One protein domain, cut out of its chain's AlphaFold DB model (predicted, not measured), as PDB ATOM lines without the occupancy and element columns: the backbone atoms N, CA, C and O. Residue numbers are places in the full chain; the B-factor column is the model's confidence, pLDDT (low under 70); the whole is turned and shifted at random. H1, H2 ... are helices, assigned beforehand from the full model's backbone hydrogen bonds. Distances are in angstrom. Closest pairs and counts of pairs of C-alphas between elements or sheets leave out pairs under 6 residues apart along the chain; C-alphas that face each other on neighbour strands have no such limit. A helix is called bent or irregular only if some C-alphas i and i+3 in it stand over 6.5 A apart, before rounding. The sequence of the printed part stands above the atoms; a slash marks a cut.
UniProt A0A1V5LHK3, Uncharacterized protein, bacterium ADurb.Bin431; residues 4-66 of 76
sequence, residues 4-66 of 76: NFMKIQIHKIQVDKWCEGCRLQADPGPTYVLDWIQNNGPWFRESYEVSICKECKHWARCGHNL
ATOM      1  N   ASN A   4     -40.102 -57.968 -14.845       86.81
ATOM      2  CA  ASN A   4     -40.672 -56.848 -15.609       86.81
ATOM      3  C   ASN A   4     -41.823 -56.141 -14.877       86.81
ATOM      4  O   ASN A   4     -42.054 -54.961 -15.132       86.81
ATOM      5  N   PHE A   5     -42.507 -56.811 -13.940       93.31
ATOM      6  CA  PHE A   5     -43.677 -56.254 -13.245       93.31
ATOM      7  C   PHE A   5     -43.364 -54.912 -12.580       93.31
ATOM      8  O   PHE A   5     -43.998 -53.904 -12.887       93.31
ATOM      9  N   MET A   6     -42.338 -54.884 -11.722       93.81
ATOM     10  CA  MET A   6     -41.966 -53.674 -10.987       93.81
ATOM     11  C   MET A   6     -41.503 -52.562 -11.927       93.81
ATOM     12  O   MET A   6     -41.884 -51.410 -11.749       93.81
ATOM     13  N   LYS A   7     -40.728 -52.899 -12.962       94.69
ATOM     14  CA  LYS A   7     -40.226 -51.919 -13.936       94.69
ATOM     15  C   LYS A   7     -41.378 -51.284 -14.719       94.69
ATOM     16  O   LYS A   7     -41.408 -50.068 -14.891       94.69
ATOM     17  N   ILE A   8     -42.357 -52.087 -15.136       95.75
ATOM     18  CA  ILE A   8     -43.549 -51.607 -15.842       95.75
ATOM     19  C   ILE A   8     -44.453 -50.796 -14.906       95.75
ATOM     20  O   ILE A   8     -44.958 -49.754 -15.318       95.75
ATOM     21  N   GLN A   9     -44.625 -51.220 -13.651       95.75
ATOM     22  CA  GLN A   9     -45.412 -50.481 -12.660       95.75
ATOM     23  C   GLN A   9     -44.808 -49.108 -12.372       95.75
ATOM     24  O   GLN A   9     -45.521 -48.108 -12.395       95.75
ATOM     25  N   ILE A  10     -43.490 -49.043 -12.167       95.38
ATOM     26  CA  ILE A  10     -42.767 -47.783 -11.970       95.38
ATOM     27  C   ILE A  10     -42.966 -46.868 -13.182       95.38
ATOM     28  O   ILE A  10     -43.310 -45.702 -13.006       95.38
ATOM     29  N   HIS A  11     -42.819 -47.391 -14.405       96.06
ATOM     30  CA  HIS A  11     -43.035 -46.604 -15.620       96.06
ATOM     31  C   HIS A  11     -44.486 -46.094 -15.702       96.06
ATOM     32  O   HIS A  11     -44.715 -44.915 -15.962       96.06
ATOM     33  N   LYS A  12     -45.482 -46.934 -15.400       97.25
ATOM     34  CA  LYS A  12     -46.888 -46.512 -15.375       97.25
ATOM     35  C   LYS A  12     -47.134 -45.380 -14.369       97.25
ATOM     36  O   LYS A  12     -47.755 -44.385 -14.729       97.25
ATOM     37  N   ILE A  13     -46.588 -45.490 -13.156       97.06
ATOM     38  CA  ILE A  13     -46.672 -44.439 -12.129       97.06
ATOM     39  C   ILE A  13     -46.025 -43.140 -12.620       97.06
ATOM     40  O   ILE A  13     -46.579 -42.066 -12.406       97.06
ATOM     41  N   GLN A  14     -44.866 -43.216 -13.279       96.00
ATOM     42  CA  GLN A  14     -44.181 -42.041 -13.825       96.00
ATOM     43  C   GLN A  14     -45.018 -41.337 -14.898       96.00
ATOM     44  O   GLN A  14     -45.134 -40.113 -14.860       96.00
ATOM     45  N   VAL A  15     -45.626 -42.098 -15.816       96.69
ATOM     46  CA  VAL A  15     -46.527 -41.560 -16.849       96.69
ATOM     47  C   VAL A  15     -47.740 -40.894 -16.208       96.69
ATOM     48  O   VAL A  15     -48.042 -39.746 -16.525       96.69
ATOM     49  N   ASP A  16     -48.398 -41.567 -15.266       97.25
ATOM     50  CA  ASP A  16     -49.604 -41.038 -14.625       97.25
ATOM     51  C   ASP A  16     -49.299 -39.796 -13.779       97.25
ATOM     52  O   ASP A  16     -50.016 -38.798 -13.868       97.25
ATOM     53  N   LYS A  17     -48.185 -39.807 -13.032       97.50
ATOM     54  CA  LYS A  17     -47.715 -38.645 -12.270       97.50
ATOM     55  C   LYS A  17     -47.394 -37.468 -13.191       97.50
ATOM     56  O   LYS A  17     -47.722 -36.332 -12.857       97.50
ATOM     57  N   TRP A  18     -46.774 -37.720 -14.344       96.81
ATOM     58  CA  TRP A  18     -46.508 -36.682 -15.339       96.81
ATOM     59  C   TRP A  18     -47.807 -36.082 -15.884       96.81
ATOM     60  O   TRP A  18     -47.967 -34.863 -15.875       96.81
ATOM     61  N   CYS A  19     -48.759 -36.922 -16.300       97.44
ATOM     62  CA  CYS A  19     -50.064 -36.475 -16.783       97.44
ATOM     63  C   CYS A  19     -50.811 -35.640 -15.733       97.44
ATOM     64  O   CYS A  19     -51.354 -34.583 -16.060       97.44
ATOM     65  N   GLU A  20     -50.798 -36.078 -14.475       97.81
ATOM     66  CA  GLU A  20     -51.387 -35.330 -13.366       97.81
ATOM     67  C   GLU A  20     -50.674 -33.991 -13.144       97.81
ATOM     68  O   GLU A  20     -51.325 -32.962 -12.976       97.81
ATOM     69  N   GLY A  21     -49.342 -33.973 -13.213       98.06
ATOM     70  CA  GLY A  21     -48.569 -32.743 -13.089       98.06
ATOM     71  C   GLY A  21     -48.858 -31.744 -14.208       98.06
ATOM     72  O   GLY A  21     -49.020 -30.554 -13.947       98.06
ATOM     73  N   CYS A  22     -49.028 -32.216 -15.449       98.38
ATOM     74  CA  CYS A  22     -49.491 -31.381 -16.558       98.38
ATOM     75  C   CYS A  22     -50.890 -30.806 -16.300       98.38
ATOM     76  O   CYS A  22     -51.134 -29.640 -16.605       98.38
ATOM     77  N   ARG A  23     -51.801 -31.602 -15.727       98.06
ATOM     78  CA  ARG A  23     -53.168 -31.177 -15.393       98.06
ATOM     79  C   ARG A  23     -53.193 -30.118 -14.288       98.06
ATOM     80  O   ARG A  23     -53.983 -29.184 -14.365       98.06
ATOM     81  N   LEU A  24     -52.348 -30.273 -13.271       97.06
ATOM     82  CA  LEU A  24     -52.245 -29.365 -12.122       97.06
ATOM     83  C   LEU A  24     -51.329 -28.158 -12.377       97.06
ATOM     84  O   LEU A  24     -51.355 -27.211 -11.597       97.06
ATOM     85  N   GLN A  25     -50.515 -28.199 -13.437       97.56
ATOM     86  CA  GLN A  25     -49.408 -27.266 -13.688       97.56
ATOM     87  C   GLN A  25     -48.405 -27.183 -12.519       97.56
ATOM     88  O   GLN A  25     -47.787 -26.146 -12.284       97.56
ATOM     89  N   ALA A  26     -48.238 -28.281 -11.780       96.56
ATOM     90  CA  ALA A  26     -47.366 -28.388 -10.610       96.56
ATOM     91  C   ALA A  26     -46.926 -29.845 -10.392       96.56
ATOM     92  O   ALA A  26     -47.570 -30.761 -10.896       96.56
ATOM     93  N   ASP A  27     -45.855 -30.083  -9.625       95.25
ATOM     94  CA  ASP A  27     -45.511 -31.448  -9.192       95.25
ATOM     95  C   ASP A  27     -46.607 -31.965  -8.237       95.25
ATOM     96  O   ASP A  27     -46.839 -31.331  -7.203       95.25
ATOM     97  N   PRO A  28     -47.255 -33.115  -8.520       95.94
ATOM     98  CA  PRO A  28     -48.233 -33.729  -7.615       95.94
ATOM     99  C   PRO A  28     -47.663 -34.113  -6.238       95.94
ATOM    100  O   PRO A  28     -48.409 -34.460  -5.326       95.94
ATOM    101  N   GLY A  29     -46.337 -34.081  -6.080       93.75
ATOM    102  CA  GLY A  29     -45.644 -34.314  -4.824       93.75
ATOM    103  C   GLY A  29     -45.272 -35.782  -4.586       93.75
ATOM    104  O   GLY A  29     -45.472 -36.651  -5.446       93.75
ATOM    105  N   PRO A  30     -44.651 -36.077  -3.432       89.69
ATOM    106  CA  PRO A  30     -44.170 -37.418  -3.105       89.69
ATOM    107  C   PRO A  30     -45.286 -38.376  -2.659       89.69
ATOM    108  O   PRO A  30     -45.154 -39.583  -2.851       89.69
ATOM    109  N   THR A  31     -46.393 -37.867  -2.106       96.19
ATOM    110  CA  THR A  31     -47.522 -38.694  -1.635       96.19
ATOM    111  C   THR A  31     -48.285 -39.348  -2.781       96.19
ATOM    112  O   THR A  31     -48.777 -40.460  -2.614       96.19
ATOM    113  N   TYR A  32     -48.272 -38.732  -3.969       97.25
ATOM    114  CA  TYR A  32     -48.930 -39.249  -5.170       97.25
ATOM    115  C   TYR A  32     -48.592 -40.717  -5.451       97.25
ATOM    116  O   TYR A  32     -49.465 -41.496  -5.812       97.25
ATOM    117  N   VAL A  33     -47.328 -41.117  -5.276       96.12
ATOM    118  CA  VAL A  33     -46.892 -42.494  -5.553       96.12
ATOM    119  C   VAL A  33     -47.554 -43.487  -4.596       96.12
ATOM    120  O   VAL A  33     -47.993 -44.550  -5.029       96.12
ATOM    121  N   LEU A  34     -47.652 -43.140  -3.310       96.69
ATOM    122  CA  LEU A  34     -48.286 -43.989  -2.299       96.69
ATOM    123  C   LEU A  34     -49.788 -44.110  -2.561       96.69
ATOM    124  O   LEU A  34     -50.308 -45.226  -2.612       96.69
ATOM    125  N   ASP A  35     -50.449 -42.982  -2.827       97.88
ATOM    126  CA  ASP A  35     -51.876 -42.945  -3.152       97.88
ATOM    127  C   ASP A  35     -52.169 -43.726  -4.436       97.88
ATOM    128  O   ASP A  35     -53.140 -44.481  -4.514       97.88
ATOM    129  N   TRP A  36     -51.302 -43.605  -5.445       97.88
ATOM    130  CA  TRP A  36     -51.432 -44.357  -6.685       97.88
ATOM    131  C   TRP A  36     -51.330 -45.860  -6.427       97.88
ATOM    132  O   TRP A  36     -52.161 -46.611  -6.931       97.88
ATOM    133  N   ILE A  37     -50.356 -46.315  -5.628       96.62
ATOM    134  CA  ILE A  37     -50.182 -47.742  -5.309       96.62
ATOM    135  C   ILE A  37     -51.392 -48.275  -4.542       96.62
ATOM    136  O   ILE A  37     -51.884 -49.356  -4.866       96.62
ATOM    137  N   GLN A  38     -51.893 -47.523  -3.562       97.50
ATOM    138  CA  GLN A  38     -53.040 -47.936  -2.758       97.50
ATOM    139  C   GLN A  38     -54.323 -48.041  -3.592       97.50
ATOM    140  O   GLN A  38     -55.066 -49.010  -3.449       97.50
ATOM    141  N   ASN A  39     -54.561 -47.081  -4.489       97.94
ATOM    142  CA  ASN A  39     -55.810 -46.993  -5.246       97.94
ATOM    143  C   ASN A  39     -55.788 -47.788  -6.563       97.94
ATOM    144  O   ASN A  39     -56.809 -48.345  -6.956       97.94
ATOM    145  N   ASN A  40     -54.640 -47.869  -7.243       97.75
ATOM    146  CA  ASN A  40     -54.513 -48.491  -8.569       97.75
ATOM    147  C   ASN A  40     -53.728 -49.809  -8.552       97.75
ATOM    148  O   ASN A  40     -53.774 -50.552  -9.532       97.75
ATOM    149  N   GLY A  41     -53.010 -50.128  -7.470       96.31
ATOM    150  CA  GLY A  41     -52.161 -51.319  -7.373       96.31
ATOM    151  C   GLY A  41     -52.884 -52.641  -7.666       96.31
ATOM    152  O   GLY A  41     -52.376 -53.412  -8.487       96.31
ATOM    153  N   PRO A  42     -54.060 -52.911  -7.062       96.88
ATOM    154  CA  PRO A  42     -54.837 -54.117  -7.354       96.88
ATOM    155  C   PRO A  42     -55.219 -54.227  -8.836       96.88
ATOM    156  O   PRO A  42     -54.890 -55.222  -9.482       96.88
ATOM    157  N   TRP A  43     -55.800 -53.164  -9.405       96.81
ATOM    158  CA  TRP A  43     -56.169 -53.106 -10.824       96.81
ATOM    159  C   TRP A  43     -54.963 -53.306 -11.748       96.81
ATOM    160  O   TRP A  43     -55.041 -54.037 -12.737       96.81
ATOM    161  N   PHE A  44     -53.834 -52.668 -11.426       97.38
ATOM    162  CA  PHE A  44     -52.616 -52.772 -12.217       97.38
ATOM    163  C   PHE A  44     -52.111 -54.214 -12.244       97.38
ATOM    164  O   PHE A  44     -51.747 -54.711 -13.306       97.38
ATOM    165  N   ARG A  45     -52.121 -54.904 -11.095       96.12
ATOM    166  CA  ARG A  45     -51.721 -56.313 -11.008       96.12
ATOM    167  C   ARG A  45     -52.614 -57.201 -11.866       96.12
ATOM    168  O   ARG A  45     -52.096 -57.960 -12.676       96.12
ATOM    169  N   GLU A  46     -53.929 -57.077 -11.730       96.31
ATOM    170  CA  GLU A  46     -54.882 -57.866 -12.521       96.31
ATOM    171  C   GLU A  46     -54.729 -57.610 -14.024       96.31
ATOM    172  O   GLU A  46     -54.711 -58.543 -14.826       96.31
ATOM    173  N   SER A  47     -54.552 -56.346 -14.410       96.56
ATOM    174  CA  SER A  47     -54.363 -55.946 -15.805       96.56
ATOM    175  C   SER A  47     -53.021 -56.415 -16.366       96.56
ATOM    176  O   SER A  47     -52.945 -56.820 -17.524       96.56
ATOM    177  N   TYR A  48     -51.969 -56.402 -15.548       95.75
ATOM    178  CA  TYR A  48     -50.666 -56.947 -15.905       95.75
ATOM    179  C   TYR A  48     -50.747 -58.443 -16.185       95.75
ATOM    180  O   TYR A  48     -50.225 -58.890 -17.202       95.75
ATOM    181  N   GLU A  49     -51.437 -59.221 -15.349       94.94
ATOM    182  CA  GLU A  49     -51.507 -60.673 -15.536       94.94
ATOM    183  C   GLU A  49     -52.115 -61.079 -16.880       94.94
ATOM    184  O   GLU A  49     -51.665 -62.048 -17.487       94.94
ATOM    185  N   VAL A  50     -53.055 -60.295 -17.402       95.56
ATOM    186  CA  VAL A  50     -53.713 -60.556 -18.691       95.56
ATOM    187  C   VAL A  50     -53.134 -59.753 -19.864       95.56
ATOM    188  O   VAL A  50     -53.675 -59.810 -20.969       95.56
ATOM    189  N   SER A  51     -52.070 -58.977 -19.645       95.12
ATOM    190  CA  SER A  51     -51.448 -58.128 -20.666       95.12
ATOM    191  C   SER A  51     -50.460 -58.913 -21.527       95.12
ATOM    192  O   SER A  51     -49.548 -59.547 -21.000       95.12
ATOM    193  N   ILE A  52     -50.570 -58.782 -22.852       94.62
ATOM    194  CA  ILE A  52     -49.576 -59.304 -23.804       94.62
ATOM    195  C   ILE A  52     -48.306 -58.436 -23.820       94.62
ATOM    196  O   ILE A  52     -47.215 -58.904 -24.130       94.62
ATOM    197  N   CYS A  53     -48.401 -57.161 -23.423       92.69
ATOM    198  CA  CYS A  53     -47.268 -56.233 -23.457       92.69
ATOM    199  C   CYS A  53     -46.148 -56.595 -22.467       92.69
ATOM    200  O   CYS A  53     -45.033 -56.098 -22.628       92.69
ATOM    201  N   LYS A  54     -46.415 -57.444 -21.461       91.31
ATOM    202  CA  LYS A  54     -45.394 -57.922 -20.508       91.31
ATOM    203  C   LYS A  54     -44.396 -58.907 -21.134       91.31
ATOM    204  O   LYS A  54     -43.304 -59.074 -20.595       91.31
ATOM    205  N   GLU A  55     -44.783 -59.525 -22.250       91.62
ATOM    206  CA  GLU A  55     -44.013 -60.530 -23.003       91.62
ATOM    207  C   GLU A  55     -43.412 -59.951 -24.294       91.62
ATOM    208  O   GLU A  55     -42.789 -60.660 -25.076       91.62
ATOM    209  N   CYS A  56     -43.617 -58.654 -24.542       93.56
ATOM    210  CA  CYS A  56     -43.107 -57.994 -25.734       93.56
ATOM    211  C   CYS A  56     -41.614 -57.685 -25.569       93.56
ATOM    212  O   CYS A  56     -41.209 -57.125 -24.552       93.56
ATOM    213  N   LYS A  57     -40.806 -57.897 -26.607       94.25
ATOM    214  CA  LYS A  57     -39.411 -57.439 -26.700       94.25
ATOM    215  C   LYS A  57     -39.252 -55.948 -26.374       94.25
ATOM    216  O   LYS A  57     -38.240 -55.521 -25.824       94.25
ATOM    217  N   HIS A  58     -40.276 -55.146 -26.678       93.50
ATOM    218  CA  HIS A  58     -40.320 -53.704 -26.416       93.50
ATOM    219  C   HIS A  58     -41.057 -53.334 -25.118       93.50
ATOM    220  O   HIS A  58     -41.466 -52.179 -24.962       93.50
ATOM    221  N   TRP A  59     -41.228 -54.269 -24.174       92.56
ATOM    222  CA  TRP A  59     -41.977 -54.061 -22.924       92.56
ATOM    223  C   TRP A  59     -41.529 -52.810 -22.155       92.56
ATOM    224  O   TRP A  59     -42.350 -52.142 -21.529       92.56
ATOM    225  N   ALA A  60     -40.250 -52.428 -22.236       91.44
ATOM    226  CA  ALA A  60     -39.737 -51.230 -21.572       91.44
ATOM    227  C   ALA A  60     -40.419 -49.937 -22.064       91.44
ATOM    228  O   ALA A  60     -40.543 -48.977 -21.304       91.44
ATOM    229  N   ARG A  61     -40.884 -49.919 -23.321       91.06
ATOM    230  CA  ARG A  61     -41.584 -48.789 -23.949       91.06
ATOM    231  C   ARG A  61     -43.100 -48.919 -23.868       91.06
ATOM    232  O   ARG A  61     -43.759 -47.929 -23.586       91.06
ATOM    233  N   CYS A  62     -43.653 -50.105 -24.126       92.56
ATOM    234  CA  CYS A  62     -45.104 -50.294 -24.270       92.56
ATOM    235  C   CYS A  62     -45.760 -51.098 -23.140       92.56
ATOM    236  O   CYS A  62     -46.984 -51.187 -23.088       92.56
ATOM    237  N   GLY A  63     -44.981 -51.666 -22.217       93.75
ATOM    238  CA  GLY A  63     -45.475 -52.534 -21.145       93.75
ATOM    239  C   GLY A  63     -46.535 -51.868 -20.272       93.75
ATOM    240  O   GLY A  63     -47.496 -52.518 -19.869       93.75
ATOM    241  N   HIS A  64     -46.404 -50.557 -20.036       95.38
ATOM    242  CA  HIS A  64     -47.327 -49.785 -19.201       95.38
ATOM    243  C   HIS A  64     -48.709 -49.581 -19.844       95.38
ATOM    244  O   HIS A  64     -49.636 -49.159 -19.156       95.38
ATOM    245  N   ASN A  65     -48.865 -49.899 -21.136       95.06
ATOM    246  CA  ASN A  65     -50.159 -49.852 -21.819       95.06
ATOM    247  C   ASN A  65     -51.083 -51.002 -21.401       95.06
ATOM    248  O   ASN A  65     -52.290 -50.897 -21.602       95.06
ATOM    249  N   LEU A  66     -50.527 -52.088 -20.846       95.00
ATOM    250  CA  LEU A  66     -51.277 -53.230 -20.312       95.00
ATOM    251  C   LEU A  66     -52.325 -53.809 -21.289       95.00
ATOM    252  O   LEU A  66     -53.408 -54.233 -20.887       95.00
TER     253      LEU A  66
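AT A GLANCE: This is residues 4 to 66 of the 76 residues of an uncharacterized protein of bacterium ADurb.Bin431 (UniProt A0A1V5LHK3). A long helix, H1, makes the long axis; bent H2 folds back and arches over it, while short H3 and H4 gather at the end where H1 begins. The printed part, 63 residues with four named helices in order H1 to H4, is all helix and compact: radius of gyration of the C-alphas 12.2 A, spans 34 by 22 by 15 A.

HOW THE PARTS SIT: H1, residues 4 to 24, touches H4, residues 59 to 65, with residues 4 to 12 alone; closest C-alphas Lys 12 and His 64, 5.1 A; a steep tilt of 60 degrees, the same way. H2, residues 31 to 49, was assigned as one helix by its hydrogen bonds but is bent, C-alphas 39 and 42 being 7.5 A apart; arms H2a, 31 to 39, and H2b, 42 to 49, stand at 71 degrees, only just about perpendicular. H1 touches H2a with residues 13 to 17 alone; closest C-alphas Ile 13 and Val 33, 6.9 A. H3, residues 52 to 55, touches H4; closest C-alphas Cys 53 and Gly 63, 4.7 A. H4 is irregular, with C-alphas 61 and 64 7.5 A apart. In H1, H2a and H2b every O i to N i+4 pair is within hydrogen-bond range, in H4 1 of 3, with 1 of 4 O i to N i+3 pairs; H3 is too short for an O i to N i+4 pair.

IN THESE COORDINATES: H1 runs 30.0 A from C-alpha 4 at (-40.672, -56.848, -15.609). H4 ends at C-alpha 65, (-50.159, -49.852, -21.819).

THE WHOLE: The farthest C-alphas, Gln 25 and Glu 55, are 35.0 A apart. The printed part has no cut and no long link; no printed residue is under 70 in pLDDT.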